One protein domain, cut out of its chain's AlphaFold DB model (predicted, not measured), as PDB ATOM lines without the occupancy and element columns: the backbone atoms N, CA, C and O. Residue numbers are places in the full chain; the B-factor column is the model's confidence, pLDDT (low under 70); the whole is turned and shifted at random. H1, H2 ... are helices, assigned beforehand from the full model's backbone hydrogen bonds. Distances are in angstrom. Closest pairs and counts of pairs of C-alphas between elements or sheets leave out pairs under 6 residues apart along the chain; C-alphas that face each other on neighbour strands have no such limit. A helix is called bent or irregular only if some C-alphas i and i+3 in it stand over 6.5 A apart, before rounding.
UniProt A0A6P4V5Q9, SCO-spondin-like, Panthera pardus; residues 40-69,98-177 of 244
ATOM      1  N   SER A  40     -48.330 454.870 -47.595       87.25
ATOM      2  CA  SER A  40     -48.629 456.192 -47.025       87.25
ATOM      3  C   SER A  40     -49.883 456.164 -46.149       87.25
ATOM      4  O   SER A  40     -49.928 456.830 -45.118       87.25
ATOM      5  N   LEU A  41     -50.885 455.364 -46.529       85.56
ATOM      6  CA  LEU A  41     -52.079 455.126 -45.710       85.56
ATOM      7  C   LEU A  41     -51.761 454.259 -44.482       85.56
ATOM      8  O   LEU A  41     -52.251 454.533 -43.389       85.56
ATOM      9  N   ASN A  42     -50.890 453.261 -44.650       82.31
ATOM     10  CA  ASN A  42     -50.517 452.289 -43.623       82.31
ATOM     11  C   ASN A  42     -49.037 452.403 -43.223       82.31
ATOM     12  O   ASN A  42     -48.284 451.428 -43.274       82.31
ATOM     13  N   ALA A  43     -48.611 453.586 -42.767       85.38
ATOM     14  CA  ALA A  43     -47.203 453.867 -42.449       85.38
ATOM     15  C   ALA A  43     -46.576 452.895 -41.425       85.38
ATOM     16  O   ALA A  43     -45.400 452.553 -41.533       85.38
ATOM     17  N   PHE A  44     -47.358 452.383 -40.464       85.31
ATOM     18  CA  PHE A  44     -46.897 451.366 -39.505       85.31
ATOM     19  C   PHE A  44     -46.438 450.068 -40.193       85.31
ATOM     20  O   PHE A  44     -45.496 449.417 -39.738       85.31
ATOM     21  N   ARG A  45     -47.076 449.695 -41.307       85.69
ATOM     22  CA  ARG A  45     -46.761 448.465 -42.040       85.69
ATOM     23  C   ARG A  45     -45.607 448.633 -43.011       85.69
ATOM     24  O   ARG A  45     -45.002 447.629 -43.361       85.69
ATOM     25  N   HIS A  46     -45.238 449.862 -43.370       90.12
ATOM     26  CA  HIS A  46     -44.127 450.130 -44.282       90.12
ATOM     27  C   HIS A  46     -42.818 449.474 -43.815       90.12
ATOM     28  O   HIS A  46     -42.201 448.726 -44.567       90.12
ATOM     29  N   VAL A  47     -42.442 449.648 -42.542       91.12
ATOM     30  CA  VAL A  47     -41.204 449.059 -41.990       91.12
ATOM     31  C   VAL A  47     -41.234 447.529 -42.038       91.12
ATOM     32  O   VAL A  47     -40.213 446.882 -42.282       91.12
ATOM     33  N   TRP A  48     -42.400 446.929 -41.799       89.25
ATOM     34  CA  TRP A  48     -42.568 445.483 -41.894       89.25
ATOM     35  C   TRP A  48     -42.530 445.002 -43.354       89.25
ATOM     36  O   TRP A  48     -41.853 444.012 -43.648       89.25
ATOM     37  N   ALA A  49     -43.166 445.734 -44.270       91.56
ATOM     38  CA  ALA A  49     -43.175 445.455 -45.701       91.56
ATOM     39  C   ALA A  49     -41.762 445.512 -46.298       91.56
ATOM     40  O   ALA A  49     -41.330 444.550 -46.927       91.56
ATOM     41  N   GLU A  50     -40.990 446.566 -46.021       92.56
ATOM     42  CA  GLU A  50     -39.596 446.689 -46.468       92.56
ATOM     43  C   GLU A  50     -38.736 445.521 -45.983       92.56
ATOM     44  O   GLU A  50     -38.050 444.869 -46.774       92.56
ATOM     45  N   ARG A  51     -38.795 445.215 -44.680       91.75
ATOM     46  CA  ARG A  51     -38.001 444.133 -44.082       91.75
ATOM     47  C   ARG A  51     -38.319 442.784 -44.710       91.75
ATOM     48  O   ARG A  51     -37.402 442.019 -45.004       91.75
ATOM     49  N   THR A  52     -39.598 442.503 -44.922       89.69
ATOM     50  CA  THR A  52     -40.047 441.195 -45.399       89.69
ATOM     51  C   THR A  52     -39.829 441.042 -46.909       89.69
ATOM     52  O   THR A  52     -39.347 440.004 -47.366       89.69
ATOM     53  N   CYS A  53     -40.047 442.106 -47.688       92.88
ATOM     54  CA  CYS A  53     -39.760 442.147 -49.124       92.88
ATOM     55  C   CYS A  53     -38.262 442.169 -49.451       92.88
ATOM     56  O   CYS A  53     -37.866 441.849 -50.576       92.88
ATOM     57  N   ASN A  54     -37.394 442.458 -48.474       93.69
ATOM     58  CA  ASN A  54     -35.945 442.439 -48.668       93.69
ATOM     59  C   ASN A  54     -35.395 441.049 -49.051       93.69
ATOM     60  O   ASN A  54     -34.273 440.950 -49.546       93.69
ATOM     61  N   ILE A  55     -36.182 439.970 -48.921       91.88
ATOM     62  CA  ILE A  55     -35.825 438.656 -49.478       91.88
ATOM     63  C   ILE A  55     -35.515 438.736 -50.980       91.88
ATOM     64  O   ILE A  55     -34.546 438.123 -51.424       91.88
ATOM     65  N   ILE A  56     -36.250 439.551 -51.745       90.00
ATOM     66  CA  ILE A  56     -36.032 439.778 -53.182       90.00
ATOM     67  C   ILE A  56     -34.623 440.343 -53.431       90.00
ATOM     68  O   ILE A  56     -33.981 440.016 -54.439       90.00
ATOM     69  N   ASN A  57     -34.119 441.144 -52.484       89.69
ATOM     70  CA  ASN A  57     -32.777 441.709 -52.513       89.69
ATOM     71  C   ASN A  57     -31.684 440.811 -51.935       89.69
ATOM     72  O   ASN A  57     -30.503 441.049 -52.191       89.69
ATOM     73  N   SER A  58     -32.069 439.803 -51.159       90.25
ATOM     74  CA  SER A  58     -31.152 438.946 -50.421       90.25
ATOM     75  C   SER A  58     -30.353 438.002 -51.319       90.25
ATOM     76  O   SER A  58     -30.701 437.734 -52.473       90.25
ATOM     77  N   GLN A  59     -29.321 437.399 -50.732       88.81
ATOM     78  CA  GLN A  59     -28.490 436.381 -51.373       88.81
ATOM     79  C   GLN A  59     -29.290 435.171 -51.892       88.81
ATOM     80  O   GLN A  59     -28.836 434.493 -52.814       88.81
ATOM     81  N   THR A  60     -30.497 434.929 -51.368       89.06
ATOM     82  CA  THR A  60     -31.427 433.893 -51.847       89.06
ATOM     83  C   THR A  60     -31.623 433.967 -53.360       89.06
ATOM     84  O   THR A  60     -31.605 432.946 -54.038       89.06
ATOM     85  N   PHE A  61     -31.725 435.181 -53.911       88.75
ATOM     86  CA  PHE A  61     -31.917 435.408 -55.343       88.75
ATOM     87  C   PHE A  61     -30.630 435.803 -56.087       88.75
ATOM     88  O   PHE A  61     -30.710 436.151 -57.264       88.75
ATOM     89  N   ALA A  62     -29.446 435.698 -55.468       84.81
ATOM     90  CA  ALA A  62     -28.163 436.106 -56.065       84.81
ATOM     91  C   ALA A  62     -27.900 435.487 -57.443       84.81
ATOM     92  O   ALA A  62     -27.397 436.148 -58.348       84.81
ATOM     93  N   ALA A  63     -28.313 434.233 -57.629       81.62
ATOM     94  CA  ALA A  63     -28.231 433.519 -58.899       81.62
ATOM     95  C   ALA A  63     -29.048 434.169 -60.028       81.62
ATOM     96  O   ALA A  63     -28.694 434.086 -61.198       81.62
ATOM     97  N   CYS A  64     -30.174 434.785 -59.675       84.00
ATOM     98  CA  CYS A  64     -31.023 435.526 -60.600       84.00
ATOM     99  C   CYS A  64     -30.510 436.961 -60.787       84.00
ATOM    100  O   CYS A  64     -30.649 437.544 -61.859       84.00
ATOM    101  N   HIS A  65     -29.847 437.512 -59.764       83.69
ATOM    102  CA  HIS A  65     -29.228 438.837 -59.795       83.69
ATOM    103  C   HIS A  65     -28.001 438.919 -60.700       83.69
ATOM    104  O   HIS A  65     -27.690 439.998 -61.178       83.69
ATOM    105  N   SER A  66     -27.295 437.816 -60.940       66.81
ATOM    106  CA  SER A  66     -26.114 437.799 -61.814       66.81
ATOM    107  C   SER A  66     -26.453 437.878 -63.306       66.81
ATOM    108  O   SER A  66     -25.593 438.219 -64.112       66.81
ATOM    109  N   GLN A  67     -27.716 437.661 -63.684       59.41
ATOM    110  CA  GLN A  67     -28.231 437.900 -65.039       59.41
ATOM    111  C   GLN A  67     -28.591 439.385 -65.243       59.41
ATOM    112  O   GLN A  67     -29.569 439.717 -65.905       59.41
ATOM    113  N   VAL A  68     -27.836 440.284 -64.602       55.38
ATOM    114  CA  VAL A  68     -28.031 441.736 -64.579       55.38
ATOM    115  C   VAL A  68     -26.714 442.379 -64.999       55.38
ATOM    116  O   VAL A  68     -25.802 442.585 -64.208       55.38
ATOM    117  N   GLY A  69     -26.608 442.695 -66.281       42.25
ATOM    118  CA  GLY A  69     -25.647 443.680 -66.761       42.25
ATOM    119  C   GLY A  69     -26.136 445.097 -66.428       42.25
ATOM    120  O   GLY A  69     -27.349 445.313 -66.318       42.25
ATOM    121  N   GLN A  98     -32.885 441.266 -69.188       55.53
ATOM    122  CA  GLN A  98     -32.499 441.359 -67.778       55.53
ATOM    123  C   GLN A  98     -33.752 441.333 -66.888       55.53
ATOM    124  O   GLN A  98     -34.729 442.027 -67.182       55.53
ATOM    125  N   VAL A  99     -33.736 440.578 -65.787       64.06
ATOM    126  CA  VAL A  99     -34.797 440.656 -64.766       64.06
ATOM    127  C   VAL A  99     -34.412 441.771 -63.796       64.06
ATOM    128  O   VAL A  99     -33.584 441.580 -62.909       64.06
ATOM    129  N   TYR A 100     -34.958 442.970 -63.998       73.31
ATOM    130  CA  TYR A 100     -34.691 444.093 -63.101       73.31
ATOM    131  C   TYR A 100     -35.472 443.913 -61.801       73.31
ATOM    132  O   TYR A 100     -36.691 443.808 -61.825       73.31
ATOM    133  N   ARG A 101     -34.767 443.861 -60.669       84.50
ATOM    134  CA  ARG A 101     -35.345 443.518 -59.364       84.50
ATOM    135  C   ARG A 101     -36.182 444.640 -58.739       84.50
ATOM    136  O   ARG A 101     -37.184 444.344 -58.098       84.50
ATOM    137  N   LEU A 102     -35.785 445.901 -58.916       86.88
ATOM    138  CA  LEU A 102     -36.442 447.050 -58.277       86.88
ATOM    139  C   LEU A 102     -37.976 447.079 -58.459       86.88
ATOM    140  O   LEU A 102     -38.650 447.201 -57.445       86.88
ATOM    141  N   PRO A 103     -38.557 446.866 -59.660       85.81
ATOM    142  CA  PRO A 103     -40.013 446.865 -59.823       85.81
ATOM    143  C   PRO A 103     -40.707 445.732 -59.058       85.81
ATOM    144  O   PRO A 103     -41.836 445.903 -58.617       85.81
ATOM    145  N   TYR A 104     -40.044 444.588 -58.857       88.50
ATOM    146  CA  TYR A 104     -40.590 443.503 -58.036       88.50
ATOM    147  C   TYR A 104     -40.499 443.822 -56.542       88.50
ATOM    148  O   TYR A 104     -41.394 443.462 -55.785       88.50
ATOM    149  N   TYR A 105     -39.427 444.497 -56.116       92.12
ATOM    150  CA  TYR A 105     -39.281 444.957 -54.736       92.12
ATOM    151  C   TYR A 105     -40.330 446.023 -54.392       92.12
ATOM    152  O   TYR A 105     -41.034 445.876 -53.398       92.12
ATOM    153  N   GLU A 106     -40.485 447.049 -55.231       90.44
ATOM    154  CA  GLU A 106     -41.469 448.119 -55.026       90.44
ATOM    155  C   GLU A 106     -42.907 447.592 -55.051       90.44
ATOM    156  O   GLU A 106     -43.710 447.978 -54.202       90.44
ATOM    157  N   ALA A 107     -43.226 446.668 -55.966       89.31
ATOM    158  CA  ALA A 107     -44.525 445.998 -55.988       89.31
ATOM    159  C   ALA A 107     -44.766 445.191 -54.705       89.31
ATOM    160  O   ALA A 107     -45.801 445.356 -54.071       89.31
ATOM    161  N   CYS A 108     -43.779 444.401 -54.263       91.56
ATOM    162  CA  CYS A 108     -43.879 443.650 -53.014       91.56
ATOM    163  C   CYS A 108     -44.180 444.564 -51.821       91.56
ATOM    164  O   CYS A 108     -45.085 444.266 -51.044       91.56
ATOM    165  N   VAL A 109     -43.449 445.677 -51.678       92.06
ATOM    166  CA  VAL A 109     -43.651 446.622 -50.569       92.06
ATOM    167  C   VAL A 109     -45.059 447.213 -50.628       92.06
ATOM    168  O   VAL A 109     -45.774 447.180 -49.628       92.06
ATOM    169  N   ARG A 110     -45.492 447.661 -51.810       89.75
ATOM    170  CA  ARG A 110     -46.825 448.229 -52.037       89.75
ATOM    171  C   ARG A 110     -47.952 447.249 -51.697       89.75
ATOM    172  O   ARG A 110     -48.861 447.609 -50.949       89.75
ATOM    173  N   ASP A 111     -47.874 446.024 -52.211       88.00
ATOM    174  CA  ASP A 111     -48.888 444.983 -52.007       88.00
ATOM    175  C   ASP A 111     -48.954 444.578 -50.529       88.00
ATOM    176  O   ASP A 111     -50.026 444.474 -49.935       88.00
ATOM    177  N   THR A 112     -47.789 444.437 -49.898       88.69
ATOM    178  CA  THR A 112     -47.669 444.068 -48.485       88.69
ATOM    179  C   THR A 112     -48.211 445.163 -47.559       88.69
ATOM    180  O   THR A 112     -48.872 444.851 -46.571       88.69
ATOM    181  N   CYS A 113     -48.009 446.445 -47.888       89.94
ATOM    182  CA  CYS A 113     -48.609 447.565 -47.156       89.94
ATOM    183  C   CYS A 113     -50.135 447.653 -47.306       89.94
ATOM    184  O   CYS A 113     -50.804 448.132 -46.393       89.94
ATOM    185  N   GLY A 114     -50.680 447.254 -48.460       85.81
ATOM    186  CA  GLY A 114     -52.114 447.348 -48.751       85.81
ATOM    187  C   GLY A 114     -52.953 446.181 -48.228       85.81
ATOM    188  O   GLY A 114     -54.178 446.275 -48.177       85.81
ATOM    189  N   CYS A 115     -52.326 445.071 -47.836       83.75
ATOM    190  CA  CYS A 115     -53.049 443.856 -47.463       83.75
ATOM    191  C   CYS A 115     -53.379 443.786 -45.976       83.75
ATOM    192  O   CYS A 115     -52.707 443.084 -45.227       83.75
ATOM    193  N   ASP A 116     -54.374 444.557 -45.531       68.94
ATOM    194  CA  ASP A 116     -54.802 444.617 -44.119       68.94
ATOM    195  C   ASP A 116     -55.896 443.592 -43.756       68.94
ATOM    196  O   ASP A 116     -56.233 443.424 -42.586       68.94
ATOM    197  N   THR A 117     -56.494 442.925 -44.752       62.16
ATOM    198  CA  THR A 117     -57.699 442.085 -44.578       62.16
ATOM    199  C   THR A 117     -57.548 440.653 -45.096       62.16
ATOM    200  O   THR A 117     -58.078 439.730 -44.479       62.16
ATOM    201  N   SER A 118     -56.810 440.448 -46.188       58.81
ATOM    202  CA  SER A 118     -56.335 439.139 -46.647       58.81
ATOM    203  C   SER A 118     -54.988 438.870 -45.984       58.81
ATOM    204  O   SER A 118     -54.068 439.666 -46.146       58.81
ATOM    205  N   GLY A 119     -54.890 437.801 -45.189       63.94
ATOM    206  CA  GLY A 119     -53.722 437.528 -44.347       63.94
ATOM    207  C   GLY A 119     -52.384 437.695 -45.075       63.94
ATOM    208  O   GLY A 119     -52.255 437.363 -46.253       63.94
ATOM    209  N   ASP A 120     -51.377 438.165 -44.340       64.88
ATOM    210  CA  ASP A 120     -50.016 438.503 -44.792       64.88
ATOM    211  C   ASP A 120     -49.336 437.455 -45.696       64.88
ATOM    212  O   ASP A 120     -48.407 437.768 -46.435       64.88
ATOM    213  N   CYS A 121     -49.799 436.204 -45.648       68.31
ATOM    214  CA  CYS A 121     -49.322 435.094 -46.468       68.31
ATOM    215  C   CYS A 121     -49.782 435.109 -47.937       68.31
ATOM    216  O   CYS A 121     -49.197 434.377 -48.728       68.31
ATOM    217  N   GLU A 122     -50.810 435.858 -48.334       76.19
ATOM    218  CA  GLU A 122     -51.264 435.868 -49.736       76.19
ATOM    219  C   GLU A 122     -50.462 436.892 -50.551       76.19
ATOM    220  O   GLU A 122     -49.672 436.524 -51.418       76.19
ATOM    221  N   CYS A 123     -50.526 438.168 -50.166       82.88
ATOM    222  CA  CYS A 123     -49.942 439.261 -50.945       82.88
ATOM    223  C   CYS A 123     -48.408 439.241 -50.997       82.88
ATOM    224  O   CYS A 123     -47.813 439.397 -52.062       82.88
ATOM    225  N   LEU A 124     -47.751 438.988 -49.860       86.06
ATOM    226  CA  LEU A 124     -46.292 438.886 -49.802       86.06
ATOM    227  C   LEU A 124     -45.783 437.708 -50.644       86.06
ATOM    228  O   LEU A 124     -44.837 437.839 -51.424       86.06
ATOM    229  N   CYS A 125     -46.382 436.531 -50.458       87.12
ATOM    230  CA  CYS A 125     -45.887 435.311 -51.079       87.12
ATOM    231  C   CYS A 125     -46.162 435.284 -52.584       87.12
ATOM    232  O   CYS A 125     -45.341 434.733 -53.323       87.12
ATOM    233  N   ASP A 126     -47.246 435.909 -53.046       84.81
ATOM    234  CA  ASP A 126     -47.528 436.093 -54.470       84.81
ATOM    235  C   ASP A 126     -46.527 437.052 -55.123       84.81
ATOM    236  O   ASP A 126     -45.968 436.731 -56.178       84.81
ATOM    237  N   ALA A 127     -46.199 438.170 -54.466       88.12
ATOM    238  CA  ALA A 127     -45.197 439.111 -54.962       88.12
ATOM    239  C   ALA A 127     -43.803 438.462 -55.094       88.12
ATOM    240  O   ALA A 127     -43.143 438.567 -56.136       88.12
ATOM    241  N   VAL A 128     -43.359 437.713 -54.078       89.44
ATOM    242  CA  VAL A 128     -42.074 436.990 -54.128       89.44
ATOM    243  C   VAL A 128     -42.116 435.851 -55.157       89.44
ATOM    244  O   VAL A 128     -41.136 435.625 -55.879       89.44
ATOM    245  N   ALA A 129     -43.252 435.157 -55.294       87.38
ATOM    246  CA  ALA A 129     -43.437 434.123 -56.308       87.38
ATOM    247  C   ALA A 129     -43.364 434.683 -57.736       87.38
ATOM    248  O   ALA A 129     -42.785 434.025 -58.605       87.38
ATOM    249  N   ALA A 130     -43.881 435.890 -57.979       87.00
ATOM    250  CA  ALA A 130     -43.790 436.554 -59.276       87.00
ATOM    251  C   ALA A 130     -42.329 436.800 -59.682       87.00
ATOM    252  O   ALA A 130     -41.941 436.513 -60.819       87.00
ATOM    253  N   TYR A 131     -41.489 437.243 -58.741       87.19
ATOM    254  CA  TYR A 131     -40.060 437.417 -58.993       87.19
ATOM    255  C   TYR A 131     -39.347 436.080 -59.238       87.19
ATOM    256  O   TYR A 131     -38.606 435.930 -60.210       87.19
ATOM    257  N   ALA A 132     -39.631 435.063 -58.421       87.81
ATOM    258  CA  ALA A 132     -39.082 433.723 -58.613       87.81
ATOM    259  C   ALA A 132     -39.487 433.095 -59.956       87.81
ATOM    260  O   ALA A 132     -38.677 432.421 -60.595       87.81
ATOM    261  N   LYS A 133     -40.715 433.348 -60.421       84.00
ATOM    262  CA  LYS A 133     -41.180 432.937 -61.748       84.00
ATOM    263  C   LYS A 133     -40.407 433.650 -62.858       84.00
ATOM    264  O   LYS A 133     -39.975 432.988 -63.795       84.00
ATOM    265  N   ALA A 134     -40.170 434.955 -62.733       84.38
ATOM    266  CA  ALA A 134     -39.363 435.694 -63.704       84.38
ATOM    267  C   ALA A 134     -37.925 435.146 -63.794       84.38
ATOM    268  O   ALA A 134     -37.390 434.995 -64.892       84.38
ATOM    269  N   CYS A 135     -37.327 434.770 -62.658       83.94
ATOM    270  CA  CYS A 135     -36.038 434.075 -62.616       83.94
ATOM    271  C   CYS A 135     -36.097 432.708 -63.316       83.94
ATOM    272  O   CYS A 135     -35.210 432.362 -64.105       83.94
ATOM    273  N   LEU A 136     -37.174 431.951 -63.085       82.06
ATOM    274  CA  LEU A 136     -37.387 430.655 -63.715       82.06
ATOM    275  C   LEU A 136     -37.521 430.775 -65.236       82.06
ATOM    276  O   LEU A 136     -36.955 429.957 -65.961       82.06
ATOM    277  N   ASP A 137     -38.197 431.799 -65.744       82.38
ATOM    278  CA  ASP A 137     -38.317 432.033 -67.188       82.38
ATOM    279  C   ASP A 137     -36.945 432.313 -67.845       82.38
ATOM    280  O   ASP A 137     -36.781 432.125 -69.050       82.38
ATOM    281  N   LYS A 138     -35.922 432.671 -67.051       81.12
ATOM    282  CA  LYS A 138     -34.507 432.796 -67.464       81.12
ATOM    283  C   LYS A 138     -33.657 431.553 -67.224       81.12
ATOM    284  O   LYS A 138     -32.446 431.597 -67.409       81.12
ATOM    285  N   GLY A 139     -34.269 430.452 -66.802       80.56
ATOM    286  CA  GLY A 139     -33.568 429.200 -66.526       80.56
ATOM    287  C   GLY A 139     -32.967 429.103 -65.123       80.56
ATOM    288  O   GLY A 139     -32.383 428.070 -64.808       80.56
ATOM    289  N   VAL A 140     -33.143 430.114 -64.264       83.06
ATOM    290  CA  VAL A 140     -32.639 430.104 -62.884       83.06
ATOM    291  C   VAL A 140     -33.774 429.732 -61.939       83.06
ATOM    292  O   VAL A 140     -34.665 430.534 -61.674       83.06
ATOM    293  N   CYS A 141     -33.746 428.510 -61.413       84.94
ATOM    294  CA  CYS A 141     -34.697 428.098 -60.388       84.94
ATOM    295  C   CYS A 141     -34.143 428.413 -58.992       84.94
ATOM    296  O   CYS A 141     -33.034 427.989 -58.664       84.94
ATOM    297  N   VAL A 142     -34.910 429.156 -58.188       84.19
ATOM    298  CA  VAL A 142     -34.532 429.579 -56.832       84.19
ATOM    299  C   VAL A 142     -35.478 428.941 -55.814       84.19
ATOM    300  O   VAL A 142     -36.683 429.196 -55.841       84.19
ATOM    301  N   ASP A 143     -34.931 428.147 -54.894       85.44
ATOM    302  CA  ASP A 143     -35.661 427.574 -53.756       85.44
ATOM    303  C   ASP A 143     -35.718 428.618 -52.611       85.44
ATOM    304  O   ASP A 143     -34.844 428.645 -51.750       85.44
ATOM    305  N   TRP A 144     -36.715 429.516 -52.624       86.50
ATOM    306  CA  TRP A 144     -36.821 430.652 -51.679       86.50
ATOM    307  C   TRP A 144     -37.774 430.436 -50.490       86.50
ATOM    308  O   TRP A 144     -37.764 431.227 -49.550       86.50
ATOM    309  N   ARG A 145     -38.619 429.398 -50.523       86.44
ATOM    310  CA  ARG A 145     -39.577 429.098 -49.443       86.44
ATOM    311  C   ARG A 145     -38.897 428.340 -48.308       86.44
ATOM    312  O   ARG A 145     -38.108 427.431 -48.564       86.44
ATOM    313  N   THR A 146     -39.264 428.651 -47.070       83.44
ATOM    314  CA  THR A 146     -38.763 427.973 -45.865       83.44
ATOM    315  C   THR A 146     -39.928 427.618 -44.931       83.44
ATOM    316  O   THR A 146     -41.046 428.092 -45.142       83.44
ATOM    317  N   PRO A 147     -39.728 426.772 -43.902       81.06
ATOM    318  CA  PRO A 147     -40.791 426.437 -42.950       81.06
ATOM    319  C   PRO A 147     -41.410 427.655 -42.252       81.06
ATOM    320  O   PRO A 147     -42.590 427.618 -41.914       81.06
ATOM    321  N   ASP A 148     -40.630 428.724 -42.098       80.75
ATOM    322  CA  ASP A 148     -41.030 429.977 -41.454       80.75
ATOM    323  C   ASP A 148     -41.416 431.075 -42.465       80.75
ATOM    324  O   ASP A 148     -41.868 432.149 -42.074       80.75
ATOM    325  N   PHE A 149     -41.251 430.827 -43.773       83.75
ATOM    326  CA  PHE A 149     -41.507 431.798 -44.840       83.75
ATOM    327  C   PHE A 149     -42.291 431.172 -46.002       83.75
ATOM    328  O   PHE A 149     -41.753 430.382 -46.784       83.75
ATOM    329  N   CYS A 150     -43.561 431.568 -46.147       83.00
ATOM    330  CA  CYS A 150     -44.461 431.120 -47.219       83.00
ATOM    331  C   CYS A 150     -44.598 429.585 -47.320       83.00
ATOM    332  O   CYS A 150     -44.504 429.001 -48.405       83.00
ATOM    333  N   ARG A 151     -44.807 428.924 -46.172       74.19
ATOM    334  CA  ARG A 151     -44.929 427.461 -46.054       74.19
ATOM    335  C   ARG A 151     -46.235 426.917 -46.647       74.19
ATOM    336  O   ARG A 151     -46.194 425.997 -47.462       74.19
ATOM    337  N   GLU A 152     -47.374 427.492 -46.261       62.81
ATOM    338  CA  GLU A 152     -48.722 426.998 -46.581       62.81
ATOM    339  C   GLU A 152     -49.638 428.169 -46.976       62.81
ATOM    340  O   GLU A 152     -50.337 428.740 -46.146       62.81
ATOM    341  N   CYS A 153     -49.626 428.543 -48.259       66.06
ATOM    342  CA  CYS A 153     -50.520 429.573 -48.797       66.06
ATOM    343  C   CYS A 153     -51.487 428.931 -49.816       66.06
ATOM    344  O   CYS A 153     -51.011 428.338 -50.791       66.06
ATOM    345  N   PRO A 154     -52.819 429.040 -49.634       59.31
ATOM    346  CA  PRO A 154     -53.819 428.404 -50.504       59.31
ATOM    347  C   PRO A 154     -53.780 428.882 -51.967       59.31
ATOM    348  O   PRO A 154     -54.007 428.089 -52.884       59.31
ATOM    349  N   ALA A 155     -53.441 430.158 -52.192       53.62
ATOM    350  CA  ALA A 155     -53.346 430.773 -53.521       53.62
ATOM    351  C   ALA A 155     -52.140 430.274 -54.349       53.62
ATOM    352  O   ALA A 155     -52.158 430.310 -55.578       53.62
ATOM    353  N   LEU A 156     -51.123 429.681 -53.710       53.34
ATOM    354  CA  LEU A 156     -49.906 429.180 -54.371       53.34
ATOM    355  C   LEU A 156     -50.080 427.799 -55.032       53.34
ATOM    356  O   LEU A 156     -49.088 427.125 -55.338       53.34
ATOM    357  N   SER A 157     -51.322 427.374 -55.268       49.91
ATOM    358  CA  SER A 157     -51.659 426.158 -56.019       49.91
ATOM    359  C   SER A 157     -51.150 426.196 -57.471       49.91
ATOM    360  O   SER A 157     -50.902 425.142 -58.052       49.91
ATOM    361  N   ALA A 158     -50.836 427.380 -58.015       46.50
ATOM    362  CA  ALA A 158     -50.112 427.573 -59.280       46.50
ATOM    363  C   ALA A 158     -48.575 427.515 -59.116       46.50
ATOM    364  O   ALA A 158     -47.831 428.316 -59.690       46.50
ATOM    365  N   ARG A 159     -48.092 426.580 -58.292       53.94
ATOM    366  CA  ARG A 159     -46.670 426.359 -57.997       53.94
ATOM    367  C   ARG A 159     -45.861 426.313 -59.309       53.94
ATOM    368  O   ARG A 159     -46.139 425.441 -60.136       53.94
ATOM    369  N   PRO A 160     -44.818 427.145 -59.511       54.34
ATOM    370  CA  PRO A 160     -43.743 426.700 -60.385       54.34
ATOM    371  C   PRO A 160     -43.263 425.346 -59.833       54.34
ATOM    372  O   PRO A 160     -43.232 425.183 -58.603       54.34
ATOM    373  N   PRO A 161     -42.973 424.350 -60.690       56.09
ATOM    374  CA  PRO A 161     -42.501 423.053 -60.217       56.09
ATOM    375  C   PRO A 161     -41.356 423.279 -59.230       56.09
ATOM    376  O   PRO A 161     -40.518 424.157 -59.453       56.09
ATOM    377  N   ALA A 162     -41.348 422.520 -58.125       64.12
ATOM    378  CA  ALA A 162     -40.211 422.525 -57.209       64.12
ATOM    379  C   ALA A 162     -38.934 422.403 -58.045       64.12
ATOM    380  O   ALA A 162     -38.936 421.666 -59.034       64.12
ATOM    381  N   CYS A 163     -37.857 423.110 -57.694       66.12
ATOM    382  CA  CYS A 163     -36.665 423.114 -58.541       66.12
ATOM    383  C   CYS A 163     -36.128 421.697 -58.813       66.12
ATOM    384  O   CYS A 163     -35.533 421.450 -59.857       66.12
ATOM    385  N   SER A 164     -36.416 420.749 -57.915       58.66
ATOM    386  CA  SER A 164     -36.147 419.314 -58.047       58.66
ATOM    387  C   SER A 164     -36.938 418.577 -59.140       58.66
ATOM    388  O   SER A 164     -36.525 417.492 -59.536       58.66
ATOM    389  N   ALA A 165     -38.052 419.121 -59.624       59.69
ATOM    390  CA  ALA A 165     -38.922 418.517 -60.635       59.69
ATOM    391  C   ALA A 165     -38.652 419.032 -62.065       59.69
ATOM    392  O   ALA A 165     -39.303 418.587 -63.009       59.69
ATOM    393  N   LEU A 166     -37.711 419.968 -62.246       58.38
ATOM    394  CA  LEU A 166     -37.345 420.510 -63.556       58.38
ATOM    395  C   LEU A 166     -36.145 419.748 -64.147       58.38
ATOM    396  O   LEU A 166     -35.039 419.859 -63.615       58.38
ATOM    397  N   PRO A 167     -36.309 419.009 -65.260       54.28
ATOM    398  CA  PRO A 167     -35.191 418.322 -65.897       54.28
ATOM    399  C   PRO A 167     -34.212 419.330 -66.521       54.28
ATOM    400  O   PRO A 167     -34.615 420.261 -67.217       54.28
ATOM    401  N   GLY A 168     -32.910 419.144 -66.276       55.03
ATOM    402  CA  GLY A 168     -31.832 419.851 -66.985       55.03
ATOM    403  C   GLY A 168     -31.584 421.316 -66.599       55.03
ATOM    404  O   GLY A 168     -30.862 422.005 -67.314       55.03
ATOM    405  N   ARG A 169     -32.147 421.819 -65.492       55.97
ATOM    406  CA  ARG A 169     -31.899 423.196 -65.022       55.97
ATOM    407  C   ARG A 169     -30.940 423.201 -63.837       55.97
ATOM    408  O   ARG A 169     -31.140 422.476 -62.866       55.97
ATOM    409  N   ALA A 170     -29.884 424.008 -63.928       50.81
ATOM    410  CA  ALA A 170     -28.871 424.115 -62.885       50.81
ATOM    411  C   ALA A 170     -29.517 424.581 -61.572       50.81
ATOM    412  O   ALA A 170     -30.043 425.691 -61.471       50.81
ATOM    413  N   ARG A 171     -29.483 423.718 -60.556       54.16
ATOM    414  CA  ARG A 171     -29.906 424.060 -59.203       54.16
ATOM    415  C   ARG A 171     -28.853 424.989 -58.612       54.16
ATOM    416  O   ARG A 171     -27.774 424.527 -58.247       54.16
ATOM    417  N   VAL A 172     -29.134 426.287 -58.518       55.53
ATOM    418  CA  VAL A 172     -28.235 427.186 -57.787       55.53
ATOM    419  C   VAL A 172     -28.635 427.125 -56.323       55.53
ATOM    420  O   VAL A 172     -29.656 427.665 -55.911       55.53
ATOM    421  N   ARG A 173     -27.856 426.374 -55.544       50.25
ATOM    422  CA  ARG A 173     -28.016 426.293 -54.093       50.25
ATOM    423  C   ARG A 173     -27.853 427.714 -53.545       50.25
ATOM    424  O   ARG A 173     -26.808 428.324 -53.765       50.25
ATOM    425  N   ALA A 174     -28.881 428.244 -52.884       48.00
ATOM    426  CA  ALA A 174     -28.768 429.510 -52.172       48.00
ATOM    427  C   ALA A 174     -27.567 429.421 -51.217       48.00
ATOM    428  O   ALA A 174     -27.425 428.435 -50.487       48.00
ATOM    429  N   ALA A 175     -26.671 430.409 -51.266       40.22
ATOM    430  CA  ALA A 175     -25.609 430.500 -50.274       40.22
ATOM    431  C   ALA A 175     -26.263 430.695 -48.893       40.22
ATOM    432  O   ALA A 175     -27.255 431.426 -48.803       40.22
ATOM    433  N   PRO A 176     -25.761 430.036 -47.834       36.12
ATOM    434  CA  PRO A 176     -26.304 430.221 -46.495       36.12
ATOM    435  C   PRO A 176     -26.228 431.707 -46.099       36.12
ATOM    436  O   PRO A 176     -25.284 432.392 -46.508       36.12
ATOM    437  N   PRO A 177     -27.206 432.226 -45.335       37.97
ATOM    438  CA  PRO A 177     -27.153 433.602 -44.850       37.97
ATOM    439  C   PRO A 177     -25.869 433.829 -44.034       37.97
ATOM    440  O   PRO A 177     -25.396 432.887 -43.387       37.97
TER     441      PRO A 177
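AT A GLANCE: This is residues 40 to 69 and 98 to 177 of the 244 residues of the protein "SCO-spondin-like" of Panthera pardus (UniProt A0A6P4V5Q9). Three helices, H1, H3 and H4, make a small up-and-down bundle, their centres at the corners of a triangle, and the short helix H2 sits near H1 and H4 without clearly touching either. On the side of H4 away from H1 and H3, a long loop folds back to the four-residue helix H5, and a loose tail from residue 158 to residue 177 runs out from there. The printed part has 110 residues with five named helices, H1 to H5 in that order along the chain, and no named strand; its class is all helix. It is compact, with a radius of gyration of the C-alphas of 14.0 A, and the C-alphas span 45 by 33 by 24 A.

IN THESE COORDINATES: Begin at Ser 40 and find C-alpha 43 at (-47.203, 453.867, -42.449), where H1 starts; it holds residues 43 to 57 and is 21.4 A long from first to last C-alpha. H1 is irregular, but only just: C-alphas 44 and 47 are 6.6 A apart. After Ser 58 comes H2, residues 59 to 65, 8.8 A long, also irregular, with C-alphas 60 and 63 at 7.8 A. Beyond the cut, look for H3 in residues 102 to 114, 18.3 A long. H4 takes residues 120 to 137, 26.1 A from C-alpha 120 at (-50.016, 438.503, -44.792) to C-alpha 137 at (-38.317, 432.033, -67.188). H4 is neither bent nor irregular, but only just: C-alphas 120 and 123 are 6.2 A apart. H5 is residues 154 to 157, and its end C-alphas, 6.3 A apart, leave it only just not irregular; it ends at C-alpha 157 at (-51.659, 426.158, -56.019).

HOW THE PARTS SIT: Start with the bundle of H1, H3 and H4, which is up and down, each helix running against the one before it. H1 and H3 touch, and their closest C-alphas, those of Ala 49 and Val 109, are 5.0 A apart. They run opposite ways at a shallow tilt of 34.7 degrees, only just short of steep. H3 and H4 form a helical hairpin at a shallow tilt of 17 degrees, with the closest C-alphas, Cys 108 and Ala 127, at 5.1 A. H4 is the hub and touches three helices. It touches H1 through residues 124 to 131 alone, against residues 52 to 56 alone of H1; the closest C-alphas are those of Ile 56 and Val 128, 6.7 A apart, and the two run the same way at a shallow tilt of 27 degrees. H4 touches H5 with residues 122 to 126 alone, closest at the C-alphas of Glu 122 and Ala 155, 6.7 A apart. H2 is close to H4 but not clearly touching, with the C-alphas of Cys 64 and Cys 135 closest at 5.6 A. H2 is likewise close to H1 but not clearly touching, with the C-alphas of Ile 55 and Phe 61 closest at 7.8 A. H5 is apart from H1, H2 and H3, and H2 is apart from H3. In H3 every O i to N i+4 pair is within hydrogen-bond range. The figures are 6 of 11 in H1, 12 of 14 in H4 and 1 of 3 in H2, where 3 of 4 O i to N i+3 pairs are within range; H5 is too short for an O i to N i+4 pair.

THE WHOLE: The C-alphas farthest apart are those of Leu 41 and Gly 168, at 45.9 A. Residues 70 to 97 are not printed, and C-alphas 69 and 98 are 7.3 A apart across this cut, which falls in the link from H2 to H3. The links H1 to H2 and H3 to H4 are tight, while H4 to H5, residues 138 to 153, is a long link. The mean pLDDT of the printed part is 75.9; look for values under 70 in residues 66 to 69, 98 to 99, 116 to 121 and 152 to 177.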